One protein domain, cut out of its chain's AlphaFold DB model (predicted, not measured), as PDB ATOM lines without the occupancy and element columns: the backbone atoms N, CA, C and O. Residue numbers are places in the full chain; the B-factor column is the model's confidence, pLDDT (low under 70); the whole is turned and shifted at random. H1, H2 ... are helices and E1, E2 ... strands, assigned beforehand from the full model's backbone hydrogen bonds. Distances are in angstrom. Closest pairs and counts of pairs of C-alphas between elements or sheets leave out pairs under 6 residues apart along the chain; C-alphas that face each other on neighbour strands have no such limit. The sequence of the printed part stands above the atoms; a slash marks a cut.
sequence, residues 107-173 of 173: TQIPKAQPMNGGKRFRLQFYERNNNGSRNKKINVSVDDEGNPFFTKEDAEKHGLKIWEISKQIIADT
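What this domain is: This is residues 107 to 173 of the 173 residues of the protein "HNHc domain-containing protein" of Smithella sp. PtaU1.Bin162 (UniProt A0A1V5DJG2). A small three-stranded sheet has one long helix, H1, laid over one of its faces, nearly lengthwise to the strands, with the other face bare. E1, E2 and E3 fold back and forth as two hairpins side by side, and the last part of H1 with the end of the chain, residues 167 to 173, sticks out free of the rest. The printed part has 67 residues, with three named strands and then one named helix along the chain. The sheet runs E1, E2, E3, all antiparallel, and the class is mixed, helices and strands. The whole is only just compact, close to loose, with a radius of gyration of the C-alphas of 12.8 A, and the C-alphas span 37 by 26 by 18 A.

How they stand to each other: E1, residues 111 to 114, and E2, residues 121 to 127, form an antiparallel hairpin, their directions at 140 degrees. N 113 and O 122 are within hydrogen-bond range at 2.8 A, as are N 111 and O 124 at 2.9 A. E2 and E3, residues 136 to 140, form a second antiparallel hairpin at 152 degrees, with N 125 and O 138 at 3.1 A and N 136 and O 127 at 2.8 A. The three strands make a meander, each strand the antiparallel neighbour of the one before. E2 is the inner strand, and the edge strands E1 and E3 are apart. H1, residues 152 to 171, is on one face of this sheet, in two layers, one of strands and one of helix, at a height over the sheet of 9.4 A. It lies over E2 and, only just, over E1, on which 3 of its C-alphas fall. It runs along the strands, at 11 degrees to E2 on the local plane. The closest C-alphas of E1 and H1 are those of Ala 112 and Glu 156, 5.6 A apart. Those of E2 and H1 are Phe 121 and Lys 152, 6.0 A apart. In H1 every O i to N i+4 pair is within hydrogen-bond range.

Where its parts are: E1 begins at C-alpha 111, at (-48.589, 10.184, -41.488), and is 10.1 A long from first to last C-alpha. E2 measures 19.5 A and E3 12.9 A in the same way. H1 measures 28.8 A, from C-alpha 152 at (-44.890, 14.353, -33.801) to C-alpha 171 at (-63.889, 20.006, -54.697).

The domain as a whole: The two C-alphas farthest apart are those of Gly 117 and Thr 173, 40.6 A. The printed part has no cut and ends at residue 173, the chain's last. The link from E3 to H1 is long, with 11 residues; the links E1 to E2 and E2 to E3 are short. The mean pLDDT of the printed part is 91.2, and no printed residue is under 70.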
ATOM      1  N   THR A 107     -53.159  10.914 -51.725       91.19
ATOM      2  CA  THR A 107     -54.193   9.876 -51.888       91.19
ATOM      3  C   THR A 107     -54.690   9.325 -50.552       91.19
ATOM      4  O   THR A 107     -55.650   8.564 -50.507       91.19
ATOM      5  N   GLN A 108     -53.986   9.629 -49.461       92.75
ATOM      6  CA  GLN A 108     -54.295   9.195 -48.103       92.75
ATOM      7  C   GLN A 108     -53.802  10.240 -47.103       92.75
ATOM      8  O   GLN A 108     -52.820  10.929 -47.377       92.75
ATOM      9  N   ILE A 109     -54.412  10.283 -45.919       93.25
ATOM     10  CA  ILE A 109     -54.006  11.195 -44.843       93.25
ATOM     11  C   ILE A 109     -52.492  11.055 -44.572       93.25
ATOM     12  O   ILE A 109     -52.017   9.930 -44.343       93.25
ATOM     13  N   PRO A 110     -51.722  12.162 -44.613       96.00
ATOM     14  CA  PRO A 110     -50.302  12.148 -44.291       96.00
ATOM     15  C   PRO A 110     -50.028  11.616 -42.889       96.00
ATOM     16  O   PRO A 110     -50.714  11.953 -41.930       96.00
ATOM     17  N   LYS A 111     -48.994  10.784 -42.763       96.75
ATOM     18  CA  LYS A 111     -48.589  10.184 -41.488       96.75
ATOM     19  C   LYS A 111     -47.260  10.763 -41.037       96.75
ATOM     20  O   LYS A 111     -46.291  10.727 -41.797       96.75
ATOM     21  N   ALA A 112     -47.190  11.221 -39.793       96.81
ATOM     22  CA  ALA A 112     -45.920  11.563 -39.170       96.81
ATOM     23  C   ALA A 112     -45.099  10.292 -38.901       96.81
ATOM     24  O   ALA A 112     -45.621   9.263 -38.466       96.81
ATOM     25  N   GLN A 113     -43.807  10.352 -39.192       96.56
ATOM     26  CA  GLN A 113     -42.846   9.269 -39.008       96.56
ATOM     27  C   GLN A 113     -41.563   9.836 -38.398       96.56
ATOM     28  O   GLN A 113     -41.106  10.891 -38.844       96.56
ATOM     29  N   PRO A 114     -40.938   9.157 -37.424       96.69
ATOM     30  CA  PRO A 114     -39.633   9.572 -36.932       96.69
ATOM     31  C   PRO A 114     -38.579   9.431 -38.040       96.69
ATOM     32  O   PRO A 114     -38.611   8.500 -38.852       96.69
ATOM     33  N   MET A 115     -37.637  10.370 -38.092       93.69
ATOM     34  CA  MET A 115     -36.454  10.270 -38.945       93.69
ATOM     35  C   MET A 115     -35.373   9.413 -38.276       93.69
ATOM     36  O   MET A 115     -35.351   9.252 -37.054       93.69
ATOM     37  N   ASN A 116     -34.440   8.887 -39.077       86.81
ATOM     38  CA  ASN A 116     -33.282   8.156 -38.562       86.81
ATOM     39  C   ASN A 116     -32.521   9.042 -37.561       86.81
ATOM     40  O   ASN A 116     -32.087  10.138 -37.909       86.81
ATOM     41  N   GLY A 117     -32.400   8.576 -36.316       85.56
ATOM     42  CA  GLY A 117     -31.812   9.340 -35.210       85.56
ATOM     43  C   GLY A 117     -32.818   9.979 -34.244       85.56
ATOM     44  O   GLY A 117     -32.389  10.618 -33.290       85.56
ATOM     45  N   GLY A 118     -34.131   9.824 -34.455       82.44
ATOM     46  CA  GLY A 118     -35.188  10.046 -33.451       82.44
ATOM     47  C   GLY A 118     -35.462  11.491 -33.012       82.44
ATOM     48  O   GLY A 118     -36.455  11.736 -32.342       82.44
ATOM     49  N   LYS A 119     -34.622  12.459 -33.395       90.31
ATOM     50  CA  LYS A 119     -34.742  13.868 -32.967       90.31
ATOM     51  C   LYS A 119     -35.723  14.711 -33.790       90.31
ATOM     52  O   LYS A 119     -35.936  15.873 -33.464       90.31
ATOM     53  N   ARG A 120     -36.224  14.182 -34.907       95.19
ATOM     54  CA  ARG A 120     -37.069  14.906 -35.868       95.19
ATOM     55  C   ARG A 120     -38.116  13.984 -36.462       95.19
ATOM     56  O   ARG A 120     -37.903  12.770 -36.554       95.19
ATOM     57  N   PHE A 121     -39.196  14.583 -36.933       97.19
ATOM     58  CA  PHE A 121     -40.269  13.910 -37.642       97.19
ATOM     59  C   PHE A 121     -40.295  14.331 -39.111       97.19
ATOM     60  O   PHE A 121     -39.803  15.388 -39.504       97.19
ATOM     61  N   ARG A 122     -40.866  13.465 -39.940       96.25
ATOM     62  CA  ARG A 122     -41.227  13.746 -41.328       96.25
ATOM     63  C   ARG A 122     -42.675  13.354 -41.553       96.25
ATOM     64  O   ARG A 122     -43.147  12.368 -40.989       96.25
ATOM     65  N   LEU A 123     -43.346  14.072 -42.429       96.12
ATOM     66  CA  LEU A 123     -44.616  13.673 -42.998       96.12
ATOM     67  C   LEU A 123     -44.386  12.754 -44.184       96.12
ATOM     68  O   LEU A 123     -43.587  13.052 -45.068       96.12
ATOM     69  N   GLN A 124     -45.102  11.639 -44.203       96.00
ATOM     70  CA  GLN A 124     -45.094  10.687 -45.297       96.00
ATOM     71  C   GLN A 124     -46.502  10.551 -45.869       96.00
ATOM     72  O   GLN A 124     -47.445  10.207 -45.153       96.00
ATOM     73  N   PHE A 125     -46.629  10.731 -47.178       94.00
ATOM     74  CA  PHE A 125     -47.868  10.489 -47.911       94.00
ATOM     75  C   PHE A 125     -47.573   9.977 -49.320       94.00
ATOM     76  O   PHE A 125     -46.416   9.787 -49.703       94.00
ATOM     77  N   TYR A 126     -48.633   9.682 -50.062       92.19
ATOM     78  CA  TYR A 126     -48.550   9.183 -51.425       92.19
ATOM     79  C   TYR A 126     -49.341  10.096 -52.344       92.19
ATOM     80  O   TYR A 126     -50.414  10.545 -51.966       92.19
ATOM     81  N   GLU A 127     -48.818  10.341 -53.532       89.94
ATOM     82  CA  GLU A 127     -49.456  11.122 -54.586       89.94
ATOM     83  C   GLU A 127     -49.718  10.216 -55.792       89.94
ATOM     84  O   GLU A 127     -48.950   9.279 -56.057       89.94
ATOM     85  N   ARG A 128     -50.803  10.469 -56.529       85.19
ATOM     86  CA  ARG A 128     -51.091   9.715 -57.750       85.19
ATOM     87  C   ARG A 128     -49.998   9.998 -58.777       85.19
ATOM     88  O   ARG A 128     -49.721  11.141 -59.121       85.19
ATOM     89  N   ASN A 129     -49.356   8.944 -59.262       83.75
ATOM     90  CA  ASN A 129     -48.340   9.081 -60.291       83.75
ATOM     91  C   ASN A 129     -49.016   9.080 -61.665       83.75
ATOM     92  O   ASN A 129     -49.480   8.034 -62.110       83.75
ATOM     93  N   ASN A 130     -49.055  10.226 -62.346       79.25
ATOM     94  CA  ASN A 130     -49.668  10.318 -63.677       79.25
ATOM     95  C   ASN A 130     -48.944   9.454 -64.728       79.25
ATOM     96  O   ASN A 130     -49.559   9.041 -65.704       79.25
ATOM     97  N   ASN A 131     -47.670   9.116 -64.496       82.12
ATOM     98  CA  ASN A 131     -46.822   8.382 -65.437       82.12
ATOM     99  C   ASN A 131     -46.553   6.926 -65.011       82.12
ATOM    100  O   ASN A 131     -45.649   6.288 -65.551       82.12
ATOM    101  N   GLY A 132     -47.266   6.385 -64.015       76.62
ATOM    102  CA  GLY A 132     -46.976   5.040 -63.514       76.62
ATOM    103  C   GLY A 132     -48.122   4.373 -62.763       76.62
ATOM    104  O   GLY A 132     -49.052   5.015 -62.297       76.62
ATOM    105  N   SER A 133     -48.025   3.051 -62.603       74.38
ATOM    106  CA  SER A 133     -49.055   2.230 -61.946       74.38
ATOM    107  C   SER A 133     -49.051   2.304 -60.415       74.38
ATOM    108  O   SER A 133     -49.973   1.807 -59.773       74.38
ATOM    109  N   ARG A 134     -48.015   2.892 -59.806       83.44
ATOM    110  CA  ARG A 134     -47.859   2.991 -58.348       83.44
ATOM    111  C   ARG A 134     -47.813   4.445 -57.909       83.44
ATOM    112  O   ARG A 134     -47.099   5.246 -58.513       83.44
ATOM    113  N   ASN A 135     -48.501   4.747 -56.809       88.25
ATOM    114  CA  ASN A 135     -48.458   6.069 -56.194       88.25
ATOM    115  C   ASN A 135     -47.025   6.431 -55.778       88.25
ATOM    116  O   ASN A 135     -46.275   5.603 -55.248       88.25
ATOM    117  N   LYS A 136     -46.653   7.688 -56.003       89.44
ATOM    118  CA  LYS A 136     -45.350   8.239 -55.645       89.44
ATOM    119  C   LYS A 136     -45.336   8.547 -54.154       89.44
ATOM    120  O   LYS A 136     -46.156   9.315 -53.668       89.44
ATOM    121  N   LYS A 137     -44.395   7.957 -53.420       92.50
ATOM    122  CA  LYS A 137     -44.179   8.269 -52.003       92.50
ATOM    123  C   LYS A 137     -43.476   9.620 -51.871       92.50
ATOM    124  O   LYS A 137     -42.389   9.796 -52.417       92.50
ATOM    125  N   ILE A 138     -44.062  10.526 -51.101       92.69
ATOM    126  CA  ILE A 138     -43.517  11.848 -50.790       92.69
ATOM    127  C   ILE A 138     -43.153  11.899 -49.307       92.69
ATOM    128  O   ILE A 138     -43.877  11.368 -48.460       92.69
ATOM    129  N   ASN A 139     -42.008  12.514 -49.005       94.81
ATOM    130  CA  ASN A 139     -41.595  12.812 -47.639       94.81
ATOM    131  C   ASN A 139     -41.366  14.318 -47.509       94.81
ATOM    132  O   ASN A 139     -40.567  14.873 -48.261       94.81
ATOM    133  N   VAL A 140     -42.018  14.943 -46.536       93.62
ATOM    134  CA  VAL A 140     -41.870  16.364 -46.211       93.62
ATOM    135  C   VAL A 140     -41.301  16.465 -44.800       93.62
ATOM    136  O   VAL A 140     -41.827  15.851 -43.877       93.62
ATOM    137  N   SER A 141     -40.192  17.175 -44.625       93.94
ATOM    138  CA  SER A 141     -39.490  17.282 -43.333       93.94
ATOM    139  C   SER A 141     -39.523  18.679 -42.719       93.94
ATOM    140  O   SER A 141     -38.905  18.884 -41.677       93.94
ATOM    141  N   VAL A 142     -40.184  19.626 -43.382       93.75
ATOM    142  CA  VAL A 142     -40.298  21.026 -42.971       93.75
ATOM    143  C   VAL A 142     -41.715  21.535 -43.224       93.75
ATOM    144  O   VAL A 142     -42.415  20.963 -44.060       93.75
ATOM    145  N   ASP A 143     -42.130  22.567 -42.500       91.69
ATOM    146  CA  ASP A 143     -43.393  23.273 -42.724       91.69
ATOM    147  C   ASP A 143     -43.309  24.281 -43.894       91.69
ATOM    148  O   ASP A 143     -42.333  24.309 -44.647       91.69
ATOM    149  N   ASP A 144     -44.345  25.116 -44.042       86.94
ATOM    150  CA  ASP A 144     -44.436  26.139 -45.095       86.94
ATOM    151  C   ASP A 144     -43.389  27.261 -44.945       86.94
ATOM    152  O   ASP A 144     -43.082  27.950 -45.916       86.94
ATOM    153  N   GLU A 145     -42.840  27.453 -43.743       88.00
ATOM    154  CA  GLU A 145     -41.809  28.451 -43.424       88.00
ATOM    155  C   GLU A 145     -40.391  27.859 -43.510       88.00
ATOM    156  O   GLU A 145     -39.395  28.567 -43.361       88.00
ATOM    157  N   GLY A 146     -40.278  26.554 -43.773       89.38
ATOM    158  CA  GLY A 146     -39.011  25.833 -43.811       89.38
ATOM    159  C   GLY A 146     -38.517  25.365 -42.439       89.38
ATOM    160  O   GLY A 146     -37.389  24.867 -42.343       89.38
ATOM    161  N   ASN A 147     -39.330  25.463 -41.384       91.31
ATOM    162  CA  ASN A 147     -38.965  24.979 -40.055       91.31
ATOM    163  C   ASN A 147     -39.117  23.451 -39.975       91.31
ATOM    164  O   ASN A 147     -40.114  22.895 -40.438       91.31
ATOM    165  N   PRO A 148     -38.156  22.728 -39.376       94.75
ATOM    166  CA  PRO A 148     -38.244  21.279 -39.236       94.75
ATOM    167  C   PRO A 148     -39.246  20.852 -38.153       94.75
ATOM    168  O   PRO A 148     -39.365  21.496 -37.113       94.75
ATOM    169  N   PHE A 149     -39.882  19.692 -38.337       96.19
ATOM    170  CA  PHE A 149     -40.775  19.118 -37.324       96.19
ATOM    171  C   PHE A 149     -39.983  18.469 -36.183       96.19
ATOM    172  O   PHE A 149     -39.405  17.385 -36.338       96.19
ATOM    173  N   PHE A 150     -39.954  19.121 -35.023       95.44
ATOM    174  CA  PHE A 150     -39.307  18.581 -33.823       95.44
ATOM    175  C   PHE A 150     -40.215  17.632 -33.046       95.44
ATOM    176  O   PHE A 150     -39.724  16.660 -32.470       95.44
ATOM    177  N   THR A 151     -41.527  17.864 -33.071       96.75
ATOM    178  CA  THR A 151     -42.508  16.998 -32.418       96.75
ATOM    179  C   THR A 151     -43.358  16.244 -33.439       96.75
ATOM    180  O   THR A 151     -43.486  16.631 -34.604       96.75
ATOM    181  N   LYS A 152     -43.935  15.122 -32.998       96.56
ATOM    182  CA  LYS A 152     -44.890  14.353 -33.801       96.56
ATOM    183  C   LYS A 152     -46.159  15.166 -34.071       96.56
ATOM    184  O   LYS A 152     -46.674  15.118 -35.182       96.56
ATOM    185  N   GLU A 153     -46.619  15.906 -33.066       96.81
ATOM    186  CA  GLU A 153     -47.832  16.720 -33.121       96.81
ATOM    187  C   GLU A 153     -47.713  17.838 -34.163       96.81
ATOM    188  O   GLU A 153     -48.622  18.002 -34.975       96.81
ATOM    189  N   ASP A 154     -46.566  18.525 -34.232       95.88
ATOM    190  CA  ASP A 154     -46.313  19.554 -35.251       95.88
ATOM    191  C   ASP A 154     -46.411  18.976 -36.665       95.88
ATOM    192  O   ASP A 154     -47.068  19.543 -37.543       95.88
ATOM    193  N   ALA A 155     -45.797  17.806 -36.876       96.50
ATOM    194  CA  ALA A 155     -45.878  17.101 -38.145       96.50
ATOM    195  C   ALA A 155     -47.329  16.710 -38.463       96.50
ATOM    196  O   ALA A 155     -47.802  16.995 -39.556       96.50
ATOM    197  N   GLU A 156     -48.062  16.095 -37.531       96.88
ATOM    198  CA  GLU A 156     -49.457  15.676 -37.745       96.88
ATOM    199  C   GLU A 156     -50.388  16.857 -38.029       96.88
ATOM    200  O   GLU A 156     -51.179  16.794 -38.973       96.88
ATOM    201  N   LYS A 157     -50.246  17.963 -37.292       96.69
ATOM    202  CA  LYS A 157     -50.996  19.204 -37.515       96.69
ATOM    203  C   LYS A 157     -50.755  19.754 -38.919       96.69
ATOM    204  O   LYS A 157     -51.708  20.106 -39.617       96.69
ATOM    205  N   HIS A 158     -49.500  19.784 -39.362       95.56
ATOM    206  CA  HIS A 158     -49.167  20.204 -40.720       95.56
ATOM    207  C   HIS A 158     -49.705  19.212 -41.772       95.56
ATOM    208  O   HIS A 158     -50.246  19.620 -42.796       95.56
ATOM    209  N   GLY A 159     -49.659  17.907 -41.497       95.19
ATOM    210  CA  GLY A 159     -50.224  16.872 -42.367       95.19
ATOM    211  C   GLY A 159     -51.740  16.988 -42.552       95.19
ATOM    212  O   GLY A 159     -52.229  16.836 -43.672       95.19
ATOM    213  N   LEU A 160     -52.479  17.309 -41.485       95.56
ATOM    214  CA  LEU A 160     -53.918  17.583 -41.547       95.56
ATOM    215  C   LEU A 160     -54.221  18.839 -42.366       95.56
ATOM    216  O   LEU A 160     -55.136  18.821 -43.184       95.56
ATOM    217  N   LYS A 161     -53.421  19.900 -42.209       94.75
ATOM    218  CA  LYS A 161     -53.538  21.110 -43.033       94.75
ATOM    219  C   LYS A 161     -53.400  20.785 -44.526       94.75
ATOM    220  O   LYS A 161     -54.250  21.198 -45.310       94.75
ATOM    221  N   ILE A 162     -52.381  20.009 -44.913       92.31
ATOM    222  CA  ILE A 162     -52.195  19.559 -46.307       92.31
ATOM    223  C   ILE A 162     -53.417  18.763 -46.787       92.31
ATOM    224  O   ILE A 162     -53.902  18.982 -47.895       92.31
ATOM    225  N   TRP A 163     -53.921  17.847 -45.957       93.94
ATOM    226  CA  TRP A 163     -55.070  17.004 -46.292       93.94
ATOM    227  C   TRP A 163     -56.341  17.824 -46.553       93.94
ATOM    228  O   TRP A 163     -56.984  17.638 -47.584       93.94
ATOM    229  N   GLU A 164     -56.683  18.765 -45.675       93.25
ATOM    230  CA  GLU A 164     -57.878  19.600 -45.845       93.25
ATOM    231  C   GLU A 164     -57.762  20.547 -47.049       93.25
ATOM    232  O   GLU A 164     -58.697  20.629 -47.845       93.25
ATOM    233  N   ILE A 165     -56.593  21.167 -47.266       90.19
ATOM    234  CA  ILE A 165     -56.336  21.973 -48.473       90.19
ATOM    235  C   ILE A 165     -56.535  21.123 -49.735       90.19
ATOM    236  O   ILE A 165     -57.155  21.572 -50.696       90.19
ATOM    237  N   SER A 166     -56.054  19.876 -49.735       90.12
ATOM    238  CA  SER A 166     -56.193  18.999 -50.899       90.12
ATOM    239  C   SER A 166     -57.647  18.639 -51.215       90.12
ATOM    240  O   SER A 166     -58.017  18.595 -52.386       90.12
ATOM    241  N   LYS A 167     -58.493  18.444 -50.195       91.62
ATOM    242  CA  LYS A 167     -59.931  18.211 -50.394       91.62
ATOM    243  C   LYS A 167     -60.617  19.418 -51.016       91.62
ATOM    244  O   LYS A 167     -61.460  19.234 -51.885       91.62
ATOM    245  N   GLN A 168     -60.253  20.619 -50.573       89.94
ATOM    246  CA  GLN A 168     -60.803  21.854 -51.118       89.94
ATOM    247  C   GLN A 168     -60.438  22.011 -52.599       89.94
ATOM    248  O   GLN A 168     -61.322  22.204 -53.421       89.94
ATOM    249  N   ILE A 169     -59.167  21.793 -52.959       85.56
ATOM    250  CA  ILE A 169     -58.709  21.843 -54.358       85.56
ATOM    251  C   ILE A 169     -59.459  20.830 -55.233       85.56
ATOM    252  O   ILE A 169     -59.864  21.165 -56.340       85.56
ATOM    253  N   ILE A 170     -59.654  19.598 -54.747       85.62
ATOM    254  CA  ILE A 170     -60.403  18.566 -55.483       85.62
ATOM    255  C   ILE A 170     -61.880  18.948 -55.635       85.62
ATOM    256  O   ILE A 170     -62.462  18.643 -56.664       85.62
ATOM    257  N   ALA A 171     -62.493  19.575 -54.627       88.19
ATOM    258  CA  ALA A 171     -63.889  20.006 -54.697       88.19
ATOM    259  C   ALA A 171     -64.099  21.190 -55.657       88.19
ATOM    260  O   ALA A 171     -65.172  21.306 -56.245       88.19
ATOM    261  N   ASP A 172     -63.080  22.039 -55.813       81.62
ATOM    262  CA  ASP A 172     -63.092  23.207 -56.698       81.62
ATOM    263  C   ASP A 172     -62.717  22.868 -58.164       81.62
ATOM    264  O   ASP A 172     -62.778  23.753 -59.021       81.62
ATOM    265  N   THR A 173     -62.321  21.619 -58.459       77.88
ATOM    266  CA  THR A 173     -61.928  21.131 -59.801       77.88
ATOM    267  C   THR A 173     -63.026  20.285 -60.437       77.88
ATOM    268  O   THR A 173     -63.287  20.481 -61.647       77.88
TER     269      THR A 173